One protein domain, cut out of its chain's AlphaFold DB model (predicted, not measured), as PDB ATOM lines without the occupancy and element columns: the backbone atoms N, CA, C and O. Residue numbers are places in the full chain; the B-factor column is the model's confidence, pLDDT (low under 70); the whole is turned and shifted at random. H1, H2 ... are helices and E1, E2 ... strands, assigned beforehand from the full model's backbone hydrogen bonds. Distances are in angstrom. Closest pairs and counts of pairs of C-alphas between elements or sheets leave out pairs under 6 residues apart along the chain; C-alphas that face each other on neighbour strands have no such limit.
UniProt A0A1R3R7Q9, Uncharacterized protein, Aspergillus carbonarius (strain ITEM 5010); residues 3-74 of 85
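What this domain is: This is residues 3 to 74 of the 85 residues of an uncharacterized protein of Aspergillus carbonarius (strain ITEM 5010) (UniProt A0A1R3R7Q9). Helix H1 covers one face of the three-stranded antiparallel sheet E1, E3, E2, making two layers; residues 57 to 62 stick out. The printed part has 72 residues, under half in named elements, in the order E1, H1, E2, E3, class mixed. It is loose, radius of gyration of the C-alphas 14.6 A, spans 43, 33 and 13 A.

How they stand to each other: Begin at E1, residues 3 to 5, whose N 4 is 2.8 A from O 69 of E3, residues 68 to 73. E2, residues 46 to 53, has O 50 2.8 A from N 70, also within hydrogen-bond range. H1, residues 21 to 34, every O i to N i+4 pair within range, is on the sheet, height 9.5 A. E1, H1, E2 are a split strand-helix-strand unit, E3 between, crossover right-handed.

Where its parts are: Find C-alpha 3 at (85.166, -12.874, -231.440); H1 runs 19.9 A, and E3 ends at C-alpha 73, (88.723, -23.296, -232.877).

The domain as a whole: The printed part has no cut, long links, and pLDDT under 70 at residues 60 and 62 to 65.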
ATOM      1  N   LEU A   3      85.475 -14.128-230.756       90.25
ATOM      2  CA  LEU A   3      85.166 -12.874-231.440       90.25
ATOM      3  C   LEU A   3      86.070 -11.740-230.939       90.25
ATOM      4  O   LEU A   3      86.374 -11.663-229.746       90.25
ATOM      5  N   PHE A   4      86.477 -10.863-231.852       90.25
ATOM      6  CA  PHE A   4      87.263  -9.662-231.597       90.25
ATOM      7  C   PHE A   4      86.616  -8.474-232.312       90.25
ATOM      8  O   PHE A   4      86.323  -8.554-233.503       90.25
ATOM      9  N   HIS A   5      86.427  -7.368-231.599       87.81
ATOM     10  CA  HIS A   5      86.014  -6.108-232.211       87.81
ATOM     11  C   HIS A   5      87.223  -5.419-232.846       87.81
ATOM     12  O   HIS A   5      88.284  -5.336-232.221       87.81
ATOM     13  N   ASP A   6      87.066  -4.928-234.072       84.44
ATOM     14  CA  ASP A   6      88.056  -4.083-234.726       84.44
ATOM     15  C   ASP A   6      87.986  -2.673-234.130       84.44
ATOM     16  O   ASP A   6      87.089  -1.871-234.408       84.44
ATOM     17  N   ASN A   7      88.931  -2.378-233.242       82.25
ATOM     18  CA  ASN A   7      89.044  -1.062-232.631       82.25
ATOM     19  C   ASN A   7      89.911  -0.095-233.450       82.25
ATOM     20  O   ASN A   7      90.128   1.025-232.993       82.25
ATOM     21  N   GLY A   8      90.336  -0.493-234.652       82.94
ATOM     22  CA  GLY A   8      91.461   0.112-235.355       82.94
ATOM     23  C   GLY A   8      92.767  -0.596-234.991       82.94
ATOM     24  O   GLY A   8      92.824  -1.357-234.019       82.94
ATOM     25  N   ASP A   9      93.818  -0.366-235.781       87.44
ATOM     26  CA  ASP A   9      95.128  -0.957-235.514       87.44
ATOM     27  C   ASP A   9      95.824  -0.196-234.372       87.44
ATOM     28  O   ASP A   9      96.138   0.983-234.542       87.44
ATOM     29  N   PRO A  10      96.089  -0.833-233.214       90.06
ATOM     30  CA  PRO A  10      96.909  -0.222-232.171       90.06
ATOM     31  C   PRO A  10      98.389  -0.123-232.576       90.06
ATOM     32  O   PRO A  10      99.172   0.495-231.859       90.06
ATOM     33  N   GLY A  11      98.784  -0.744-233.693       93.00
ATOM     34  CA  GLY A  11     100.148  -0.736-234.193       93.00
ATOM     35  C   GLY A  11     101.061  -1.668-233.400       93.00
ATOM     36  O   GLY A  11     100.672  -2.770-232.998       93.00
ATOM     37  N   TYR A  12     102.297  -1.222-233.199       94.56
ATOM     38  CA  TYR A  12     103.352  -1.983-232.539       94.56
ATOM     39  C   TYR A  12     103.851  -1.233-231.304       94.56
ATOM     40  O   TYR A  12     103.876  -0.004-231.273       94.56
ATOM     41  N   ALA A  13     104.266  -1.980-230.287       93.69
ATOM     42  CA  ALA A  13     105.024  -1.441-229.168       93.69
ATOM     43  C   ALA A  13     106.414  -0.982-229.634       93.69
ATOM     44  O   ALA A  13     106.904  -1.431-230.669       93.69
ATOM     45  N   GLU A  14     107.095  -0.174-228.818       95.31
ATOM     46  CA  GLU A  14     108.469   0.295-229.083       95.31
ATOM     47  C   GLU A  14     109.455  -0.849-229.362       95.31
ATOM     48  O   GLU A  14     110.392  -0.700-230.136       95.31
ATOM     49  N   ASN A  15     109.216  -2.022-228.772       94.88
ATOM     50  CA  ASN A  15     110.015  -3.224-228.996       94.88
ATOM     51  C   ASN A  15     109.516  -4.090-230.168       94.88
ATOM     52  O   ASN A  15     109.727  -5.303-230.172       94.88
ATOM     53  N   SER A  16     108.802  -3.487-231.120       91.75
ATOM     54  CA  SER A  16     108.242  -4.112-232.326       91.75
ATOM     55  C   SER A  16     107.233  -5.236-232.072       91.75
ATOM     56  O   SER A  16     106.874  -5.969-232.995       91.75
ATOM     57  N   ARG A  17     106.738  -5.396-230.838       91.25
ATOM     58  CA  ARG A  17     105.669  -6.358-230.549       91.25
ATOM     59  C   ARG A  17     104.346  -5.833-231.064       91.25
ATOM     60  O   ARG A  17     103.944  -4.720-230.745       91.25
ATOM     61  N   ASP A  18     103.652  -6.677-231.801       94.06
ATOM     62  CA  ASP A  18     102.305  -6.399-232.257       94.06
ATOM     63  C   ASP A  18     101.343  -6.217-231.066       94.06
ATOM     64  O   ASP A  18     101.272  -7.060-230.171       94.06
ATOM     65  N   LEU A  19     100.616  -5.096-231.039       93.38
ATOM     66  CA  LEU A  19      99.621  -4.798-230.005       93.38
ATOM     67  C   LEU A  19      98.217  -5.280-230.388       93.38
ATOM     68  O   LEU A  19      97.302  -5.291-229.558       93.38
ATOM     69  N   ASN A  20      98.021  -5.701-231.637       92.94
ATOM     70  CA  ASN A  20      96.744  -6.184-232.119       92.94
ATOM     71  C   ASN A  20      96.488  -7.609-231.611       92.94
ATOM     72  O   ASN A  20      97.048  -8.596-232.092       92.94
ATOM     73  N   ARG A  21      95.577  -7.729-230.638       91.81
ATOM     74  CA  ARG A  21      95.237  -9.008-229.995       91.81
ATOM     75  C   ARG A  21      94.764 -10.078-230.987       91.81
ATOM     76  O   ARG A  21      95.083 -11.249-230.786       91.81
ATOM     77  N   PHE A  22      93.996  -9.698-232.010       92.88
ATOM     78  CA  PHE A  22      93.524 -10.637-233.031       92.88
ATOM     79  C   PHE A  22      94.696 -11.156-233.867       92.88
ATOM     80  O   PHE A  22      94.840 -12.368-233.995       92.88
ATOM     81  N   ARG A  23      95.564 -10.262-234.360       93.69
ATOM     82  CA  ARG A  23      96.743 -10.623-235.165       93.69
ATOM     83  C   ARG A  23      97.732 -11.479-234.366       93.69
ATOM     84  O   ARG A  23      98.194 -12.496-234.871       93.69
ATOM     85  N   CYS A  24      97.946 -11.163-233.090       94.12
ATOM     86  CA  CYS A  24      98.760 -11.983-232.190       94.12
ATOM     87  C   CYS A  24      98.205 -13.403-231.996       94.12
ATOM     88  O   CYS A  24      98.949 -14.373-232.128       94.12
ATOM     89  N   GLU A  25      96.912 -13.554-231.675       94.31
ATOM     90  CA  GLU A  25      96.311 -14.885-231.474       94.31
ATOM     91  C   GLU A  25      96.231 -15.670-232.789       94.31
ATOM     92  O   GLU A  25      96.470 -16.876-232.794       94.31
ATOM     93  N   LEU A  26      95.958 -14.992-233.907       94.94
ATOM     94  CA  LEU A  26      95.964 -15.590-235.237       94.94
ATOM     95  C   LEU A  26      97.349 -16.133-235.604       94.94
ATOM     96  O   LEU A  26      97.460 -17.307-235.950       94.94
ATOM     97  N   ASN A  27      98.399 -15.319-235.469       95.06
ATOM     98  CA  ASN A  27      99.773 -15.738-235.752       95.06
ATOM     99  C   ASN A  27     100.204 -16.901-234.853       95.06
ATOM    100  O   ASN A  27     100.838 -17.840-235.325       95.06
ATOM    101  N   ALA A  28      99.808 -16.892-233.576       95.19
ATOM    102  CA  ALA A  28     100.072 -18.012-232.680       95.19
ATOM    103  C   ALA A  28      99.428 -19.314-233.185       95.19
ATOM    104  O   ALA A  28     100.110 -20.331-233.270       95.19
ATOM    105  N   TYR A  29      98.146 -19.298-233.568       95.12
ATOM    106  CA  TYR A  29      97.480 -20.492-234.103       95.12
ATOM    107  C   TYR A  29      98.023 -20.932-235.469       95.12
ATOM    108  O   TYR A  29      98.120 -22.135-235.706       95.12
ATOM    109  N   MET A  30      98.406 -19.991-236.339       94.81
ATOM    110  CA  MET A  30      99.052 -20.302-237.619       94.81
ATOM    111  C   MET A  30     100.374 -21.040-237.401       94.81
ATOM    112  O   MET A  30     100.542 -22.133-237.935       94.81
ATOM    113  N   ASN A  31     101.241 -20.526-236.524       95.50
ATOM    114  CA  ASN A  31     102.506 -21.179-236.182       95.50
ATOM    115  C   ASN A  31     102.272 -22.554-235.535       95.50
ATOM    116  O   ASN A  31     102.897 -23.541-235.905       95.50
ATOM    117  N   LEU A  32     101.339 -22.657-234.580       94.81
ATOM    118  CA  LEU A  32     101.029 -23.929-233.914       94.81
ATOM    119  C   LEU A  32     100.515 -24.991-234.892       94.81
ATOM    120  O   LEU A  32     100.810 -26.173-234.720       94.81
ATOM    121  N   ARG A  33      99.745 -24.588-235.905       93.12
ATOM    122  CA  ARG A  33      99.299 -25.476-236.980       93.12
ATOM    123  C   ARG A  33     100.453 -25.858-237.908       93.12
ATOM    124  O   ARG A  33     100.576 -27.028-238.241       93.12
ATOM    125  N   GLU A  34     101.310 -24.914-238.288       94.69
ATOM    126  CA  GLU A  34     102.485 -25.181-239.130       94.69
ATOM    127  C   GLU A  34     103.431 -26.214-238.496       94.69
ATOM    128  O   GLU A  34     103.888 -27.135-239.166       94.69
ATOM    129  N   TYR A  35     103.648 -26.129-237.181       94.25
ATOM    130  CA  TYR A  35     104.486 -27.078-236.437       94.25
ATOM    131  C   TYR A  35     103.766 -28.369-236.005       94.25
ATOM    132  O   TYR A  35     104.330 -29.174-235.258       94.25
ATOM    133  N   GLY A  36     102.523 -28.593-236.441       92.38
ATOM    134  CA  GLY A  36     101.791 -29.824-236.146       92.38
ATOM    135  C   GLY A  36     101.374 -29.978-234.673       92.38
ATOM    136  O   GLY A  36     101.253 -31.099-234.170       92.38
ATOM    137  N   VAL A  37     101.270 -28.876-233.921       92.56
ATOM    138  CA  VAL A  37     100.929 -28.884-232.484       92.56
ATOM    139  C   VAL A  37      99.418 -29.016-232.280       92.56
ATOM    140  O   VAL A  37      98.983 -29.643-231.311       92.56
ATOM    141  N   CYS A  38      98.618 -28.466-233.198       89.75
ATOM    142  CA  CYS A  38      97.156 -28.552-233.159       89.75
ATOM    143  C   CYS A  38      96.659 -30.006-233.240       89.75
ATOM    144  O   CYS A  38      95.722 -30.386-232.544       89.75
ATOM    145  N   GLU A  39      97.315 -30.830-234.052       90.00
ATOM    146  CA  GLU A  39      96.988 -32.234-234.313       90.00
ATOM    147  C   GLU A  39      97.312 -33.134-233.115       90.00
ATOM    148  O   GLU A  39      96.693 -34.178-232.931       90.00
ATOM    149  N   ARG A  40      98.256 -32.715-232.265       89.88
ATOM    150  CA  ARG A  40      98.660 -33.451-231.057       89.88
ATOM    151  C   ARG A  40      97.701 -33.254-229.879       89.88
ATOM    152  O   ARG A  40      97.851 -33.927-228.866       89.88
ATOM    153  N   GLY A  41      96.753 -32.320-229.978       85.38
ATOM    154  CA  GLY A  41      95.736 -32.083-228.948       85.38
ATOM    155  C   GLY A  41      96.203 -31.294-227.717       85.38
ATOM    156  O   GLY A  41      95.433 -31.151-226.772       85.38
ATOM    157  N   PHE A  42      97.424 -30.741-227.715       87.00
ATOM    158  CA  PHE A  42      97.904 -29.856-226.637       87.00
ATOM    159  C   PHE A  42      97.194 -28.500-226.616       87.00
ATOM    160  O   PHE A  42      97.075 -27.856-225.576       87.00
ATOM    161  N   VAL A  43      96.744 -28.058-227.785       89.12
ATOM    162  CA  VAL A  43      96.011 -26.813-227.989       89.12
ATOM    163  C   VAL A  43      94.731 -27.118-228.760       89.12
ATOM    164  O   VAL A  43      94.677 -28.115-229.482       89.12
ATOM    165  N   PRO A  44      93.695 -26.269-228.657       91.06
ATOM    166  CA  PRO A  44      92.511 -26.434-229.480       91.06
ATOM    167  C   PRO A  44      92.834 -26.434-230.964       91.06
ATOM    168  O   PRO A  44      93.557 -25.554-231.434       91.06
ATOM    169  N   PHE A  45      92.234 -27.375-231.694       91.94
ATOM    170  CA  PHE A  45      92.376 -27.442-233.140       91.94
ATOM    171  C   PHE A  45      91.909 -26.130-233.780       91.94
ATOM    172  O   PHE A  45      90.824 -25.626-233.463       91.94
ATOM    173  N   PHE A  46      92.740 -25.571-234.655       93.81
ATOM    174  CA  PHE A  46      92.470 -24.330-235.370       93.81
ATOM    175  C   PHE A  46      91.832 -24.627-236.727       93.81
ATOM    176  O   PHE A  46      92.477 -25.169-237.621       93.81
ATOM    177  N   TYR A  47      90.569 -24.233-236.889       94.25
ATOM    178  CA  TYR A  47      89.832 -24.440-238.137       94.25
ATOM    179  C   TYR A  47      90.052 -23.309-239.144       94.25
ATOM    180  O   TYR A  47      89.995 -23.542-240.347       94.25
ATOM    181  N   GLY A  48      90.298 -22.086-238.670       94.56
ATOM    182  CA  GLY A  48      90.486 -20.923-239.534       94.56
ATOM    183  C   GLY A  48      90.098 -19.610-238.863       94.56
ATOM    184  O   GLY A  48      89.777 -19.561-237.671       94.56
ATOM    185  N   HIS A  49      90.110 -18.532-239.639       94.94
ATOM    186  CA  HIS A  49      89.682 -17.211-239.194       94.94
ATOM    187  C   HIS A  49      88.811 -16.534-240.249       94.94
ATOM    188  O   HIS A  49      88.899 -16.846-241.434       94.94
ATOM    189  N   ILE A  50      88.010 -15.567-239.812       92.56
ATOM    190  CA  ILE A  50      87.270 -14.661-240.690       92.56
ATOM    191  C   ILE A  50      87.593 -13.247-240.221       92.56
ATOM    192  O   ILE A  50      87.452 -12.945-239.037       92.56
ATOM    193  N   GLY A  51      88.117 -12.418-241.119       89.06
ATOM    194  CA  GLY A  51      88.525 -11.053-240.804       89.06
ATOM    195  C   GLY A  51      87.550 -10.021-241.359       89.06
ATOM    196  O   GLY A  51      86.930 -10.266-242.389       89.06
ATOM    197  N   ARG A  52      87.476  -8.864-240.694       86.69
ATOM    198  CA  ARG A  52      86.792  -7.643-241.155       86.69
ATOM    199  C   ARG A  52      85.341  -7.846-241.618       86.69
ATOM    200  O   ARG A  52      84.942  -7.304-242.640       86.69
ATOM    201  N   ILE A  53      84.554  -8.597-240.856       89.00
ATOM    202  CA  ILE A  53      83.115  -8.728-241.105       89.00
ATOM    203  C   ILE A  53      82.443  -7.405-240.766       89.00
ATOM    204  O   ILE A  53      82.574  -6.945-239.631       89.00
ATOM    205  N   ASP A  54      81.709  -6.825-241.708       86.12
ATOM    206  CA  ASP A  54      80.834  -5.694-241.429       86.12
ATOM    207  C   ASP A  54      79.526  -6.204-240.787       86.12
ATOM    208  O   ASP A  54      78.778  -6.954-241.418       86.12
ATOM    209  N   PRO A  55      79.220  -5.851-239.524       81.12
ATOM    210  CA  PRO A  55      77.991  -6.297-238.866       81.12
ATOM    211  C   PRO A  55      76.723  -5.782-239.551       81.12
ATOM    212  O   PRO A  55      75.668  -6.413-239.446       81.12
ATOM    213  N   THR A  56      76.815  -4.644-240.244       83.19
ATOM    214  CA  THR A  56      75.670  -4.003-240.896       83.19
ATOM    215  C   THR A  56      75.188  -4.784-242.118       83.19
ATOM    216  O   THR A  56      73.994  -4.748-242.415       83.19
ATOM    217  N   GLU A  57      76.059  -5.584-242.747       81.94
ATOM    218  CA  GLU A  57      75.696  -6.489-243.849       81.94
ATOM    219  C   GLU A  57      74.715  -7.589-243.409       81.94
ATOM    220  O   GLU A  57      73.895  -8.048-244.202       81.94
ATOM    221  N   PHE A  58      74.770  -8.005-242.140       79.12
ATOM    222  CA  PHE A  58      73.959  -9.109-241.609       79.12
ATOM    223  C   PHE A  58      72.772  -8.630-240.780       79.12
ATOM    224  O   PHE A  58      71.771  -9.336-240.645       79.12
ATOM    225  N   HIS A  59      72.878  -7.439-240.196       76.00
ATOM    226  CA  HIS A  59      71.798  -6.845-239.432       76.00
ATOM    227  C   HIS A  59      71.865  -5.314-239.548       76.00
ATOM    228  O   HIS A  59      72.562  -4.674-238.764       76.00
ATOM    229  N   PRO A  60      71.124  -4.698-240.488       68.12
ATOM    230  CA  PRO A  60      71.196  -3.257-240.755       68.12
ATOM    231  C   PRO A  60      70.817  -2.370-239.558       68.12
ATOM    232  O   PRO A  60      71.253  -1.230-239.464       68.12
ATOM    233  N   ALA A  61      70.022  -2.896-238.619       71.75
ATOM    234  CA  ALA A  61      69.667  -2.221-237.366       71.75
ATOM    235  C   ALA A  61      70.747  -2.357-236.269       71.75
ATOM    236  O   ALA A  61      70.581  -1.863-235.153       71.75
ATOM    237  N   CYS A  62      71.843  -3.066-236.550       64.75
ATOM    238  CA  CYS A  62      72.932  -3.253-235.609       64.75
ATOM    239  C   CYS A  62      73.787  -1.986-235.557       64.75
ATOM    240  O   CYS A  62      74.534  -1.687-236.481       64.75
ATOM    241  N   ASN A  63      73.748  -1.278-234.428       64.12
ATOM    242  CA  ASN A  63      74.599  -0.108-234.171       64.12
ATOM    243  C   ASN A  63      76.086  -0.466-233.941       64.12
ATOM    244  O   ASN A  63      76.846   0.339-233.402       64.12
ATOM    245  N   ILE A  64      76.519  -1.679-234.300       66.19
ATOM    246  CA  ILE A  64      77.928  -2.064-234.245       66.19
ATOM    247  C   ILE A  64      78.579  -1.554-235.530       66.19
ATOM    248  O   ILE A  64      78.613  -2.238-236.543       66.19
ATOM    249  N   SER A  65      79.125  -0.342-235.470       65.44
ATOM    250  CA  SER A  65      79.849   0.293-236.582       65.44
ATOM    251  C   SER A  65      81.262  -0.261-236.803       65.44
ATOM    252  O   SER A  65      82.002   0.232-237.651       65.44
ATOM    253  N   ARG A  66      81.681  -1.245-236.001       78.69
ATOM    254  CA  ARG A  66      83.049  -1.766-235.983       78.69
ATOM    255  C   ARG A  66      83.097  -3.140-236.617       78.69
ATOM    256  O   ARG A  66      82.337  -4.023-236.221       78.69
ATOM    257  N   ALA A  67      84.045  -3.326-237.530       84.06
ATOM    258  CA  ALA A  67      84.274  -4.618-238.148       84.06
ATOM    259  C   ALA A  67      84.586  -5.689-237.086       84.06
ATOM    260  O   ALA A  67      85.122  -5.404-236.012       84.06
ATOM    261  N   ILE A  68      84.242  -6.937-237.372       88.56
ATOM    262  CA  ILE A  68      84.423  -8.060-236.457       88.56
ATOM    263  C   ILE A  68      85.436  -9.038-237.046       88.56
ATOM    264  O   ILE A  68      85.375  -9.401-238.218       88.56
ATOM    265  N   ASN A  69      86.361  -9.495-236.207       91.62
ATOM    266  CA  ASN A  69      87.303 -10.555-236.533       91.62
ATOM    267  C   ASN A  69      87.007 -11.793-235.679       91.62
ATOM    268  O   ASN A  69      86.667 -11.690-234.499       91.62
ATOM    269  N   ILE A  70      87.131 -12.979-236.264       92.75
ATOM    270  CA  ILE A  70      86.730 -14.247-235.652       92.75
ATOM    271  C   ILE A  70      87.840 -15.274-235.826       92.75
ATOM    272  O   ILE A  70      88.375 -15.443-236.917       92.75
ATOM    273  N   ILE A  71      88.120 -16.023-234.759       94.69
ATOM    274  CA  ILE A  71      88.938 -17.239-234.793       94.69
ATOM    275  C   ILE A  71      88.043 -18.453-234.510       94.69
ATOM    276  O   ILE A  71      87.354 -18.529-233.480       94.69
ATOM    277  N   LEU A  72      88.058 -19.421-235.427       94.38
ATOM    278  CA  LEU A  72      87.354 -20.695-235.323       94.38
ATOM    279  C   LEU A  72      88.305 -21.750-234.759       94.38
ATOM    280  O   LEU A  72      89.335 -22.075-235.348       94.38
ATOM    281  N   LYS A  73      87.945 -22.287-233.594       92.81
ATOM    282  CA  LYS A  73      88.723 -23.296-232.877       92.81
ATOM    283  C   LYS A  73      87.828 -24.281-232.145       92.81
ATOM    284  O   LYS A  73      86.705 -23.908-231.778       92.81
ATOM    285  N   GLN A  74      88.356 -25.481-231.918       90.31
ATOM    286  CA  GLN A  74      87.714 -26.540-231.140       90.31
ATOM    287  C   GLN A  74      87.222 -25.995-229.793       90.31
ATOM    288  O   GLN A  74      87.925 -25.248-229.105       90.31
TER     289      GLN A  74